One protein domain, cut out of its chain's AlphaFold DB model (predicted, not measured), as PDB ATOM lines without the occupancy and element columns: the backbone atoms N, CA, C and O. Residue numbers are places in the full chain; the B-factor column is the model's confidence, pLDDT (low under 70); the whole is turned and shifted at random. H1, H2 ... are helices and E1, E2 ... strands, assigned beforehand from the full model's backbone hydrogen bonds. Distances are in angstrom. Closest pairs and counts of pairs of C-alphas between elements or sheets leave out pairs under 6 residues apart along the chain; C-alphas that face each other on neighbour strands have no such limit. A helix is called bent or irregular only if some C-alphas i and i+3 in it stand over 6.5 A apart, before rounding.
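Overview. This is residues 12 to 111 of the 112 residues of an uncharacterized protein of Parvularculaceae bacterium (UniProt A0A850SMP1). One long bent helix, H3, runs along an elongated body: H1 packs beside its first arm, H3a, and H2 crosses that arm near one end. At the other end the small parallel sheet of E1 and E2 packs on H3b, and the short helical hairpin of H4 and H5 packs on the sheet. The printed part has 100 residues, mostly helix, in the order E1 H1 H2 H3 E2 H4 H5; E1, H1 H2 H3, E2 make a strand-helix-strand unit, parallel neighbour strands with helices between. It is loose, with a radius of gyration of the C-alphas of 16.7 A, and spans 52 by 29 by 21 A.

Arrangement. Start at E1, residues 12 to 14, parallel to E2, residues 88 to 92; N 12 and O 89, 2.8 A apart, are within hydrogen-bond range. H1, residues 17 to 29, touches H3a, residues 61 to 75, at a shallow tilt of 21 degrees, opposite ways; their closest C-alphas, of Ala 28 and Arg 66, are 5.5 A apart. H2, residues 38 to 52, only just touches H3a, with 3 pairs of C-alphas within 8 A, through its residues 44 to 48 alone; the closest C-alphas, of Ile 44 and Gly 68, are 6.6 A apart, at a steep tilt of 59 degrees. H3, residues 61 to 87, was assigned as one helix by its hydrogen bonds but is bent: C-alphas 75 and 78 are 7.0 A apart, and H3b, residues 78 to 87, stands at 43 degrees to H3a. The closest C-alphas of E1 and H3b, of His 12 and Gly 84, are 5.0 A apart. The hairpin of H4, residues 93 to 98, and H5, residues 102 to 109, only just touches, with 3 pairs within 8 A; the closest C-alphas, of Ile 96 and Phe 105, are 6.8 A apart. Every O i to N i+4 pair is within hydrogen-bond range in H1, H2, H3b, H4 and H5, and 10 of 11 in H3a.

Along the chain. Find C-alpha 12 at (139.511, 74.057, 78.800), where E1 begins its 6.0 A. H1 covers 18.6 A, H2 20.9 A, H3a 20.2 A from C-alpha 61 at (113.495, 76.351, 62.975), H3b 14.0 A, E2 13.4 A and H4 8.8 A. H5 runs 10.8 A to C-alpha 109 at (148.659, 73.066, 77.620).

Size, cuts and confidence. Look for the farthest C-alphas at Gly 55 and Glu 103, 52.8 A apart. The printed part has no cut and no long link. Its mean pLDDT is 95.2, and residue 111 alone is under 70.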
ATOM      1  N   HIS A  12     140.574  73.076  78.936       96.00
ATOM      2  CA  HIS A  12     139.511  74.057  78.800       96.00
ATOM      3  C   HIS A  12     140.046  75.264  78.026       96.00
ATOM      4  O   HIS A  12     140.948  75.954  78.492       96.00
ATOM      5  N   ILE A  13     139.499  75.500  76.832       95.38
ATOM      6  CA  ILE A  13     139.801  76.695  76.039       95.38
ATOM      7  C   ILE A  13     138.789  77.770  76.430       95.38
ATOM      8  O   ILE A  13     137.625  77.706  76.033       95.38
ATOM      9  N   GLU A  14     139.229  78.725  77.240       95.88
ATOM     10  CA  GLU A  14     138.395  79.817  77.728       95.88
ATOM     11  C   GLU A  14     138.301  80.933  76.686       95.88
ATOM     12  O   GLU A  14     139.304  81.508  76.263       95.88
ATOM     13  N   GLY A  15     137.075  81.244  76.272       94.56
ATOM     14  CA  GLY A  15     136.783  82.380  75.406       94.56
ATOM     15  C   GLY A  15     136.306  83.594  76.197       94.56
ATOM     16  O   GLY A  15     135.478  83.468  77.105       94.56
ATOM     17  N   ASP A  16     136.762  84.773  75.790       92.44
ATOM     18  CA  ASP A  16     136.206  86.048  76.235       92.44
ATOM     19  C   ASP A  16     134.873  86.365  75.518       92.44
ATOM     20  O   ASP A  16     134.277  85.525  74.831       92.44
ATOM     21  N   ALA A  17     134.354  87.580  75.719       93.00
ATOM     22  CA  ALA A  17     133.121  88.023  75.070       93.00
ATOM     23  C   ALA A  17     133.255  88.059  73.537       93.00
ATOM     24  O   ALA A  17     132.373  87.562  72.837       93.00
ATOM     25  N   ALA A  18     134.381  88.560  73.020       94.38
ATOM     26  CA  ALA A  18     134.629  88.653  71.584       94.38
ATOM     27  C   ALA A  18     134.680  87.264  70.928       94.38
ATOM     28  O   ALA A  18     134.075  87.043  69.875       94.38
ATOM     29  N   HIS A  19     135.327  86.297  71.579       94.88
ATOM     30  CA  HIS A  19     135.354  84.915  71.122       94.88
ATOM     31  C   HIS A  19     133.949  84.294  71.124       94.88
ATOM     32  O   HIS A  19     133.559  83.636  70.157       94.88
ATOM     33  N   ALA A  20     133.155  84.524  72.175       94.50
ATOM     34  CA  ALA A  20     131.780  84.032  72.240       94.50
ATOM     35  C   ALA A  20     130.911  84.588  71.097       94.50
ATOM     36  O   ALA A  20     130.151  83.834  70.482       94.50
ATOM     37  N   ASP A  21     131.054  85.869  70.764       95.56
ATOM     38  CA  ASP A  21     130.320  86.493  69.661       95.56
ATOM     39  C   ASP A  21     130.779  85.971  68.294       95.56
ATOM     40  O   ASP A  21     129.945  85.664  67.436       95.56
ATOM     41  N   ALA A  22     132.081  85.735  68.114       95.38
ATOM     42  CA  ALA A  22     132.609  85.085  66.917       95.38
ATOM     43  C   ALA A  22     132.056  83.655  66.739       95.38
ATOM     44  O   ALA A  22     131.703  83.255  65.623       95.38
ATOM     45  N   LEU A  23     131.916  82.886  67.828       94.88
ATOM     46  CA  LEU A  23     131.291  81.558  67.796       94.88
ATOM     47  C   LEU A  23     129.821  81.631  67.365       94.88
ATOM     48  O   LEU A  23     129.404  80.838  66.514       94.88
ATOM     49  N   LYS A  24     129.052  82.580  67.916       95.44
ATOM     50  CA  LYS A  24     127.642  82.813  67.558       95.44
ATOM     51  C   LYS A  24     127.504  83.203  66.085       95.44
ATOM     52  O   LYS A  24     126.707  82.599  65.370       95.44
ATOM     53  N   ALA A  25     128.334  84.128  65.601       96.06
ATOM     54  CA  ALA A  25     128.331  84.562  64.204       96.06
ATOM     55  C   ALA A  25     128.660  83.414  63.235       96.06
ATOM     56  O   ALA A  25     127.981  83.223  62.223       96.06
ATOM     57  N   ARG A  26     129.667  82.592  63.562       96.12
ATOM     58  CA  ARG A  26     130.025  81.420  62.751       96.12
ATOM     59  C   ARG A  26     128.896  80.394  62.709       96.12
ATOM     60  O   ARG A  26     128.639  79.834  61.646       96.12
ATOM     61  N   PHE A  27     128.234  80.155  63.841       95.88
ATOM     62  CA  PHE A  27     127.085  79.256  63.892       95.88
ATOM     63  C   PHE A  27     125.912  79.796  63.071       95.88
ATOM     64  O   PHE A  27     125.327  79.047  62.298       95.88
ATOM     65  N   ALA A  28     125.610  81.094  63.163       94.62
ATOM     66  CA  ALA A  28     124.548  81.711  62.372       94.62
ATOM     67  C   ALA A  28     124.776  81.567  60.859       94.62
ATOM     68  O   ALA A  28     123.826  81.298  60.122       94.62
ATOM     69  N   LYS A  29     126.035  81.684  60.412       96.25
ATOM     70  CA  LYS A  29     126.441  81.519  59.007       96.25
ATOM     71  C   LYS A  29     126.366  80.070  58.515       96.25
ATOM     72  O   LYS A  29     126.069  79.843  57.347       96.25
ATOM     73  N   ALA A  30     126.696  79.105  59.368       94.69
ATOM     74  CA  ALA A  30     126.757  77.690  59.015       94.69
ATOM     75  C   ALA A  30     126.323  76.834  60.217       94.69
ATOM     76  O   ALA A  30     127.185  76.312  60.942       94.69
ATOM     77  N   PRO A  31     125.004  76.720  60.466       92.56
ATOM     78  CA  PRO A  31     124.494  76.002  61.621       92.56
ATOM     79  C   PRO A  31     124.869  74.526  61.529       92.56
ATOM     80  O   PRO A  31     124.846  73.910  60.462       92.56
ATOM     81  N   LYS A  32     125.241  73.957  62.672       90.25
ATOM     82  CA  LYS A  32     125.562  72.533  62.809       90.25
ATOM     83  C   LYS A  32     124.552  71.889  63.755       90.25
ATOM     84  O   LYS A  32     124.099  72.570  64.676       90.25
ATOM     85  N   PRO A  33     124.223  70.597  63.593       89.19
ATOM     86  CA  PRO A  33     123.407  69.887  64.571       89.19
ATOM     87  C   PRO A  33     124.030  69.979  65.969       89.19
ATOM     88  O   PRO A  33     125.221  69.717  66.144       89.19
ATOM     89  N   MET A  34     123.224  70.354  66.964       89.56
ATOM     90  CA  MET A  34     123.660  70.506  68.351       89.56
ATOM     91  C   MET A  34     122.787  69.668  69.276       89.56
ATOM     92  O   MET A  34     121.563  69.716  69.201       89.56
ATOM     93  N   TYR A  35     123.426  68.937  70.190       91.06
ATOM     94  CA  TYR A  35     122.715  68.300  71.291       91.06
ATOM     95  C   TYR A  35     122.427  69.303  72.412       91.06
ATOM     96  O   TYR A  35     123.322  70.020  72.884       91.06
ATOM     97  N   TYR A  36     121.185  69.271  72.881       93.00
ATOM     98  CA  TYR A  36     120.676  70.033  74.008       93.00
ATOM     99  C   TYR A  36     120.227  69.061  75.096       93.00
ATOM    100  O   TYR A  36     119.514  68.101  74.809       93.00
ATOM    101  N   SER A  37     120.610  69.307  76.351       93.88
ATOM    102  CA  SER A  37     120.023  68.541  77.452       93.88
ATOM    103  C   SER A  37     118.537  68.872  77.555       93.88
ATOM    104  O   SER A  37     118.154  70.028  77.385       93.88
ATOM    105  N   GLU A  38     117.702  67.887  77.878       96.62
ATOM    106  CA  GLU A  38     116.241  68.045  77.881       96.62
ATOM    107  C   GLU A  38     115.777  69.235  78.736       96.62
ATOM    108  O   GLU A  38     115.000  70.069  78.277       96.62
ATOM    109  N   THR A  39     116.317  69.374  79.951       96.44
ATOM    110  CA  THR A  39     116.005  70.498  80.848       96.44
ATOM    111  C   THR A  39     116.349  71.853  80.231       96.44
ATOM    112  O   THR A  39     115.610  72.817  80.402       96.44
ATOM    113  N   PHE A  40     117.474  71.937  79.517       96.50
ATOM    114  CA  PHE A  40     117.869  73.169  78.845       96.50
ATOM    115  C   PHE A  40     116.946  73.445  77.661       96.50
ATOM    116  O   PHE A  40     116.431  74.553  77.560       96.50
ATOM    117  N   LEU A  41     116.693  72.434  76.822       97.06
ATOM    118  CA  LEU A  41     115.852  72.544  75.632       97.06
ATOM    119  C   LEU A  41     114.436  73.012  75.978       97.06
ATOM    120  O   LEU A  41     113.964  73.975  75.389       97.06
ATOM    121  N   LYS A  42     113.789  72.391  76.973       97.62
ATOM    122  CA  LYS A  42     112.438  72.779  77.414       97.62
ATOM    123  C   LYS A  42     112.380  74.226  77.894       97.62
ATOM    124  O   LYS A  42     111.432  74.935  77.571       97.62
ATOM    125  N   ARG A  43     113.399  74.670  78.639       98.06
ATOM    126  CA  ARG A  43     113.484  76.059  79.102       98.06
ATOM    127  C   ARG A  43     113.609  77.020  77.924       98.06
ATOM    128  O   ARG A  43     112.782  77.911  77.788       98.06
ATOM    129  N   ILE A  44     114.609  76.816  77.064       97.94
ATOM    130  CA  ILE A  44     114.859  77.744  75.956       97.94
ATOM    131  C   ILE A  44     113.725  77.735  74.927       97.94
ATOM    132  O   ILE A  44     113.469  78.757  74.309       97.94
ATOM    133  N   TRP A  45     113.006  76.620  74.775       97.94
ATOM    134  CA  TRP A  45     111.802  76.550  73.951       97.94
ATOM    135  C   TRP A  45     110.710  77.491  74.466       97.94
ATOM    136  O   TRP A  45     110.221  78.334  73.720       97.94
ATOM    137  N   ALA A  46     110.376  77.407  75.758       98.38
ATOM    138  CA  ALA A  46     109.379  78.284  76.368       98.38
ATOM    139  C   ALA A  46     109.794  79.766  76.309       98.38
ATOM    140  O   ALA A  46     108.974  80.627  75.986       98.38
ATOM    141  N   ASP A  47     111.071  80.052  76.577       98.38
ATOM    142  CA  ASP A  47     111.628  81.404  76.501       98.38
ATOM    143  C   ASP A  47     111.539  81.963  75.071       98.38
ATOM    144  O   ASP A  47     111.099  83.097  74.886       98.38
ATOM    145  N   TYR A  48     111.875  81.155  74.060       98.56
ATOM    146  CA  TYR A  48     111.813  81.543  72.650       98.56
ATOM    147  C   TYR A  48     110.392  81.900  72.207       98.56
ATOM    148  O   TYR A  48     110.176  82.979  71.653       98.56
ATOM    149  N   LEU A  49     109.414  81.027  72.482       98.50
ATOM    150  CA  LEU A  49     108.011  81.264  72.121       98.50
ATOM    151  C   LEU A  49     107.494  82.563  72.748       98.50
ATOM    152  O   LEU A  49     106.827  83.358  72.086       98.50
ATOM    153  N   LYS A  50     107.851  82.803  74.015       98.44
ATOM    154  CA  LYS A  50     107.489  84.020  74.741       98.44
ATOM    155  C   LYS A  50     108.158  85.265  74.156       98.44
ATOM    156  O   LYS A  50     107.485  86.275  73.985       98.44
ATOM    157  N   GLU A  51     109.456  85.210  73.868       98.19
ATOM    158  CA  GLU A  51     110.228  86.347  73.347       98.19
ATOM    159  C   GLU A  51     109.812  86.719  71.918       98.19
ATOM    160  O   GLU A  51     109.783  87.897  71.567       98.19
ATOM    161  N   ARG A  52     109.471  85.726  71.092       97.81
ATOM    162  CA  ARG A  52     109.035  85.927  69.703       97.81
ATOM    163  C   ARG A  52     107.536  86.182  69.565       97.81
ATOM    164  O   ARG A  52     107.109  86.658  68.519       97.81
ATOM    165  N   GLY A  53     106.741  85.870  70.589       97.81
ATOM    166  CA  GLY A  53     105.284  85.998  70.539       97.81
ATOM    167  C   GLY A  53     104.635  85.063  69.512       97.81
ATOM    168  O   GLY A  53     103.602  85.406  68.941       97.81
ATOM    169  N   VAL A  54     105.246  83.903  69.255       97.62
ATOM    170  CA  VAL A  54     104.767  82.916  68.276       97.62
ATOM    171  C   VAL A  54     104.290  81.646  68.975       97.62
ATOM    172  O   VAL A  54     104.812  81.257  70.017       97.62
ATOM    173  N   GLY A  55     103.289  80.987  68.391       97.69
ATOM    174  CA  GLY A  55     102.903  79.631  68.785       97.69
ATOM    175  C   GLY A  55     103.839  78.582  68.183       97.69
ATOM    176  O   GLY A  55     104.497  78.843  67.178       97.69
ATOM    177  N   GLU A  56     103.845  77.378  68.757       97.38
ATOM    178  CA  GLU A  56     104.733  76.271  68.356       97.38
ATOM    179  C   GLU A  56     104.688  75.961  66.852       97.38
ATOM    180  O   GLU A  56     105.723  75.748  66.230       97.38
ATOM    181  N   ALA A  57     103.495  75.996  66.252       97.56
ATOM    182  CA  ALA A  57     103.297  75.721  64.828       97.56
ATOM    183  C   ALA A  57     103.862  76.805  63.887       97.56
ATOM    184  O   ALA A  57     104.000  76.555  62.695       97.56
ATOM    185  N   ASN A  58     104.180  77.992  64.413       97.88
ATOM    186  CA  ASN A  58     104.668  79.145  63.650       97.88
ATOM    187  C   ASN A  58     106.158  79.429  63.899       97.88
ATOM    188  O   ASN A  58     106.650  80.496  63.533       97.88
ATOM    189  N   VAL A  59     106.869  78.517  64.565       98.06
ATOM    190  CA  VAL A  59     108.305  78.661  64.809       98.06
ATOM    191  C   VAL A  59     109.077  78.502  63.504       98.06
ATOM    192  O   VAL A  59     108.891  77.520  62.791       98.06
ATOM    193  N   ASP A  60     109.992  79.438  63.240       97.38
ATOM    194  CA  ASP A  60     111.061  79.262  62.259       97.38
ATOM    195  C   ASP A  60     112.188  78.427  62.898       97.38
ATOM    196  O   ASP A  60     112.851  78.900  63.834       97.38
ATOM    197  N   PRO A  61     112.434  77.188  62.432       94.88
ATOM    198  CA  PRO A  61     113.495  76.351  62.975       94.88
ATOM    199  C   PRO A  61     114.885  76.982  62.841       94.88
ATOM    200  O   PRO A  61     115.710  76.797  63.736       94.88
ATOM    201  N   ASP A  62     115.149  77.740  61.772       95.06
ATOM    202  CA  ASP A  62     116.452  78.364  61.537       95.06
ATOM    203  C   ASP A  62     116.702  79.526  62.506       95.06
ATOM    204  O   ASP A  62     117.819  79.683  63.011       95.06
ATOM    205  N   ASP A  63     115.676  80.322  62.816       96.19
ATOM    206  CA  ASP A  63     115.770  81.347  63.861       96.19
ATOM    207  C   ASP A  63     115.954  80.701  65.241       96.19
ATOM    208  O   ASP A  63     116.873  81.066  65.985       96.19
ATOM    209  N   PHE A  64     115.152  79.676  65.557       96.56
ATOM    210  CA  PHE A  64     115.227  78.988  66.844       96.56
ATOM    211  C   PHE A  64     116.612  78.391  67.108       96.56
ATOM    212  O   PHE A  64     117.157  78.580  68.197       96.56
ATOM    213  N   ILE A  65     117.229  77.703  66.139       95.38
ATOM    214  CA  ILE A  65     118.553  77.102  66.365       95.38
ATOM    215  C   ILE A  65     119.644  78.161  66.550       95.38
ATOM    216  O   ILE A  65     120.557  77.950  67.350       95.38
ATOM    217  N   ARG A  66     119.567  79.298  65.845       95.88
ATOM    218  CA  ARG A  66     120.552  80.387  65.956       95.88
ATOM    219  C   ARG A  66     120.447  81.071  67.313       95.88
ATOM    220  O   ARG A  66     121.462  81.238  67.993       95.88
ATOM    221  N   TRP A  67     119.226  81.399  67.726       96.44
ATOM    222  CA  TRP A  67     118.950  81.976  69.038       96.44
ATOM    223  C   TRP A  67     119.298  80.989  70.162       96.44
ATOM    224  O   TRP A  67     120.044  81.321  71.084       96.44
ATOM    225  N   GLY A  68     118.869  79.731  70.043       96.62
ATOM    226  CA  GLY A  68     119.119  78.682  71.031       96.62
ATOM    227  C   GLY A  68     120.605  78.368  71.215       96.62
ATOM    228  O   GLY A  68     121.052  78.130  72.342       96.62
ATOM    229  N   PHE A  69     121.402  78.425  70.144       96.31
ATOM    230  CA  PHE A  69     122.853  78.265  70.236       96.31
ATOM    231  C   PHE A  69     123.516  79.395  71.032       96.31
ATOM    232  O   PHE A  69     124.413  79.121  71.833       96.31
ATOM    233  N   ALA A  70     123.068  80.643  70.867       95.25
ATOM    234  CA  ALA A  70     123.593  81.761  71.648       95.25
ATOM    235  C   ALA A  70     123.381  81.533  73.154       95.25
ATOM    236  O   ALA A  70     124.339  81.621  73.922       95.25
ATOM    237  N   GLN A  71     122.181  81.097  73.549       96.56
ATOM    238  CA  GLN A  71     121.868  80.739  74.938       96.56
ATOM    239  C   GLN A  71     122.698  79.544  75.438       96.56
ATOM    240  O   GLN A  71     123.053  79.449  76.617       96.56
ATOM    241  N   LEU A  72     123.003  78.597  74.546       95.94
ATOM    242  CA  LEU A  72     123.748  77.385  74.879       95.94
ATOM    243  C   LEU A  72     125.208  77.681  75.231       95.94
ATOM    244  O   LEU A  72     125.751  77.017  76.116       95.94
ATOM    245  N   ILE A  73     125.835  78.654  74.564       94.69
ATOM    246  CA  ILE A  73     127.200  79.095  74.883       94.69
ATOM    247  C   ILE A  73     127.277  79.530  76.347       94.69
ATOM    248  O   ILE A  73     128.093  79.002  77.107       94.69
ATOM    249  N   ASP A  74     126.370  80.405  76.772       93.44
ATOM    250  CA  ASP A  74     126.386  80.941  78.133       93.44
ATOM    251  C   ASP A  74     125.978  79.889  79.169       93.44
ATOM    252  O   ASP A  74     126.567  79.805  80.247       93.44
ATOM    253  N   TRP A  75     125.061  78.985  78.818       94.38
ATOM    254  CA  TRP A  75     124.704  77.849  79.670       94.38
ATOM    255  C   TRP A  75     125.860  76.870  79.908       94.38
ATOM    256  O   TRP A  75     125.962  76.266  80.983       94.38
ATOM    257  N   ARG A  76     126.723  76.666  78.910       94.44
ATOM    258  CA  ARG A  76     127.852  75.729  79.000       94.44
ATOM    259  C   ARG A  76     129.056  76.328  79.710       94.44
ATOM    260  O   ARG A  76     129.746  75.583  80.403       94.44
ATOM    261  N   ARG A  77     129.266  77.642  79.599       94.25
ATOM    262  CA  ARG A  77     130.419  78.358  80.166       94.25
ATOM    263  C   ARG A  77     130.752  77.967  81.616       94.25
ATOM    264  O   ARG A  77     131.842  77.435  81.818       94.25
ATOM    265  N   PRO A  78     129.843  78.084  82.609       95.31
ATOM    266  CA  PRO A  78     130.183  77.754  83.997       95.31
ATOM    267  C   PRO A  78     130.514  76.268  84.196       95.31
ATOM    268  O   PRO A  78     131.313  75.911  85.058       95.31
ATOM    269  N   ARG A  79     129.929  75.375  83.385       94.69
ATOM    270  CA  ARG A  79     130.210  73.932  83.458       94.69
ATOM    271  C   ARG A  79     131.607  73.618  82.941       94.69
ATOM    272  O   ARG A  79     132.297  72.799  83.536       94.69
ATOM    273  N   TYR A  80     132.005  74.239  81.837       95.12
ATOM    274  CA  TYR A  80     133.322  74.025  81.243       95.12
ATOM    275  C   TYR A  80     134.428  74.644  82.094       95.12
ATOM    276  O   TYR A  80     135.435  73.978  82.332       95.12
ATOM    277  N   GLN A  81     134.178  75.826  82.658       95.88
ATOM    278  CA  GLN A  81     135.060  76.450  83.637       95.88
ATOM    279  C   GLN A  81     135.306  75.530  84.841       95.88
ATOM    280  O   GLN A  81     136.450  75.185  85.119       95.88
ATOM    281  N   ALA A  82     134.244  75.022  85.478       96.56
ATOM    282  CA  ALA A  82     134.379  74.112  86.617       96.56
ATOM    283  C   ALA A  82     135.110  72.798  86.267       96.56
ATOM    284  O   ALA A  82     135.763  72.193  87.121       96.56
ATOM    285  N   ILE A  83     134.998  72.323  85.020       95.38
ATOM    286  CA  ILE A  83     135.755  71.158  84.541       95.38
ATOM    287  C   ILE A  83     137.245  71.491  84.438       95.38
ATOM    288  O   ILE A  83     138.057  70.706  84.929       95.38
ATOM    289  N   GLY A  84     137.589  72.630  83.830       94.44
ATOM    290  CA  GLY A  84     138.966  73.112  83.720       94.44
ATOM    291  C   GLY A  84     139.612  73.288  85.090       94.44
ATOM    292  O   GLY A  84     140.631  72.663  85.361       94.44
ATOM    293  N   GLU A  85     138.955  74.031  85.983       94.12
ATOM    294  CA  GLU A  85     139.436  74.325  87.341       94.12
ATOM    295  C   GLU A  85     139.688  73.067  88.182       94.12
ATOM    296  O   GLU A  85     140.640  73.014  88.957       94.12
ATOM    297  N   LYS A  86     138.833  72.044  88.054       95.06
ATOM    298  CA  LYS A  86     138.895  70.858  88.921       95.06
ATOM    299  C   LYS A  86     139.708  69.701  88.344       95.06
ATOM    300  O   LYS A  86     140.189  68.864  89.109       95.06
ATOM    301  N   TRP A  87     139.795  69.582  87.022       95.25
ATOM    302  CA  TRP A  87     140.273  68.350  86.383       95.25
ATOM    303  C   TRP A  87     141.304  68.562  85.274       95.25
ATOM    304  O   TRP A  87     141.740  67.569  84.685       95.25
ATOM    305  N   GLY A  88     141.681  69.800  84.957       93.81
ATOM    306  CA  GLY A  88     142.524  70.088  83.803       93.81
ATOM    307  C   GLY A  88     143.286  71.400  83.908       93.81
ATOM    308  O   GLY A  88     143.616  71.863  84.995       93.81
ATOM    309  N   VAL A  89     143.581  71.968  82.742       93.94
ATOM    310  CA  VAL A  89     144.138  73.316  82.599       93.94
ATOM    311  C   VAL A  89     143.186  74.205  81.833       93.94
ATOM    312  O   VAL A  89     142.452  73.732  80.962       93.94
ATOM    313  N   THR A  90     143.259  75.496  82.125       95.62
ATOM    314  CA  THR A  90     142.592  76.533  81.347       95.62
ATOM    315  C   THR A  90     143.637  77.283  80.532       95.62
ATOM    316  O   THR A  90     144.661  77.698  81.066       95.62
ATOM    317  N   VAL A  91     143.373  77.438  79.240       95.69
ATOM    318  CA  VAL A  91     144.159  78.248  78.303       95.69
ATOM    319  C   VAL A  91     143.205  79.193  77.587       95.69
ATOM    320  O   VAL A  91     142.068  78.809  77.303       95.69
ATOM    321  N   SER A  92     143.623  80.421  77.286       95.75
ATOM    322  CA  SER A  92     142.727  81.346  76.589       95.75
ATOM    323  C   SER A  92     142.612  81.002  75.101       95.75
ATOM    324  O   SER A  92     143.571  80.562  74.461       95.75
ATOM    325  N   ALA A  93     141.445  81.254  74.510       95.38
ATOM    326  CA  ALA A  93     141.234  81.129  73.071       95.38
ATOM    327  C   ALA A  93     142.202  82.021  72.274       95.38
ATOM    328  O   ALA A  93     142.693  81.609  71.227       95.38
ATOM    329  N   LEU A  94     142.545  83.199  72.809       94.12
ATOM    330  CA  LEU A  94     143.505  84.120  72.199       94.12
ATOM    331  C   LEU A  94     144.931  83.547  72.158       94.12
ATOM    332  O   LEU A  94     145.655  83.758  71.187       94.12
ATOM    333  N   GLU A  95     145.366  82.840  73.203       94.94
ATOM    334  CA  GLU A  95     146.658  82.143  73.195       94.94
ATOM    335  C   GLU A  95     146.655  80.983  72.200       94.94
ATOM    336  O   GLU A  95     147.622  80.816  71.457       94.94
ATOM    337  N   ILE A  96     145.552  80.232  72.134       94.69
ATOM    338  CA  ILE A  96     145.374  79.156  71.153       94.69
ATOM    339  C   ILE A  96     145.453  79.689  69.718       94.69
ATOM    340  O   ILE A  96     146.139  79.096  68.894       94.69
ATOM    341  N   GLU A  97     144.819  80.821  69.415       93.94
ATOM    342  CA  GLU A  97     144.881  81.448  68.086       93.94
ATOM    343  C   GLU A  97     146.308  81.859  67.682       93.94
ATOM    344  O   GLU A  97     146.652  81.835  66.497       93.94
ATOM    345  N   LYS A  98     147.162  82.196  68.657       95.69
ATOM    346  CA  LYS A  98     148.578  82.537  68.437       95.69
ATOM    347  C   LYS A  98     149.480  81.306  68.310       95.69
ATOM    348  O   LYS A  98     150.588  81.420  67.784       95.69
ATOM    349  N   ALA A  99     149.041  80.141  68.779       96.19
ATOM    350  CA  ALA A  99     149.799  78.898  68.713       96.19
ATOM    351  C   ALA A  99     149.707  78.268  67.314       96.19
ATOM    352  O   ALA A  99     148.888  77.391  67.051       96.19
ATOM    353  N   GLN A 100     150.575  78.712  66.406       96.12
ATOM    354  CA  GLN A 100     150.584  78.263  65.006       96.12
ATOM    355  C   GLN A 100     151.481  77.046  64.733       96.12
ATOM    356  O   GLN A 100     151.704  76.688  63.578       96.12
ATOM    357  N   SER A 101     151.991  76.393  65.779       97.25
ATOM    358  CA  SER A 101     152.741  75.142  65.662       97.25
ATOM    359  C   SER A 101     152.350  74.152  66.763       97.25
ATOM    360  O   SER A 101     151.858  74.569  67.821       97.25
ATOM    361  N   PRO A 102     152.579  72.844  66.552       96.62
ATOM    362  CA  PRO A 102     152.368  71.835  67.584       96.62
ATOM    363  C   PRO A 102     153.139  72.136  68.874       96.62
ATOM    364  O   PRO A 102     152.589  71.993  69.963       96.62
ATOM    365  N   GLU A 103     154.383  72.601  68.770       96.81
ATOM    366  CA  GLU A 103     155.247  72.917  69.914       96.81
ATOM    367  C   GLU A 103     154.700  74.104  70.706       96.81
ATOM    368  O   GLU A 103     154.651  74.054  71.936       96.81
ATOM    369  N   ALA A 104     154.237  75.149  70.010       95.81
ATOM    370  CA  ALA A 104     153.617  76.310  70.639       95.81
ATOM    371  C   ALA A 104     152.325  75.925  71.372       95.81
ATOM    372  O   ALA A 104     152.106  76.363  72.501       95.81
ATOM    373  N   PHE A 105     151.497  75.067  70.770       95.06
ATOM    374  CA  PHE A 105     150.299  74.548  71.425       95.06
ATOM    375  C   PHE A 105     150.664  73.721  72.662       95.06
ATOM    376  O   PHE A 105     150.178  74.021  73.751       95.06
ATOM    377  N   LEU A 106     151.561  72.736  72.528       95.25
ATOM    378  CA  LEU A 106     152.010  71.888  73.637       95.25
ATOM    379  C   LEU A 106     152.554  72.716  74.806       95.25
ATOM    380  O   LEU A 106     152.228  72.435  75.960       95.25
ATOM    381  N   ALA A 107     153.308  73.777  74.512       94.44
ATOM    382  CA  ALA A 107     153.825  74.690  75.521       94.44
ATOM    383  C   ALA A 107     152.724  75.398  76.323       94.44
ATOM    384  O   ALA A 107     152.951  75.672  77.496       94.44
ATOM    385  N   LEU A 108     151.549  75.677  75.746       94.06
ATOM    386  CA  LEU A 108     150.414  76.271  76.468       94.06
ATOM    387  C   LEU A 108     149.752  75.259  77.404       94.06
ATOM    388  O   LEU A 108     149.520  75.535  78.578       94.06
ATOM    389  N   VAL A 109     149.467  74.062  76.897       93.31
ATOM    390  CA  VAL A 109     148.659  73.066  77.620       93.31
ATOM    391  C   VAL A 109     149.438  72.297  78.707       93.31
ATOM    392  O   VAL A 109     148.838  71.673  79.591       93.31
ATOM    393  N   TRP A 110     150.773  72.379  78.685       89.88
ATOM    394  CA  TRP A 110     151.676  71.802  79.691       89.88
ATOM    395  C   TRP A 110     152.277  72.859  80.637       89.88
ATOM    396  O   TRP A 110     153.008  72.490  81.551       89.88
ATOM    397  N   LYS A 111     151.960  74.154  80.468       69.50
ATOM    398  CA  LYS A 111     152.544  75.256  81.261       69.50
ATOM    399  C   LYS A 111     152.016  75.404  82.695       69.50
ATOM    400  O   LYS A 111     152.442  76.332  83.378       69.50
TER     401      LYS A 111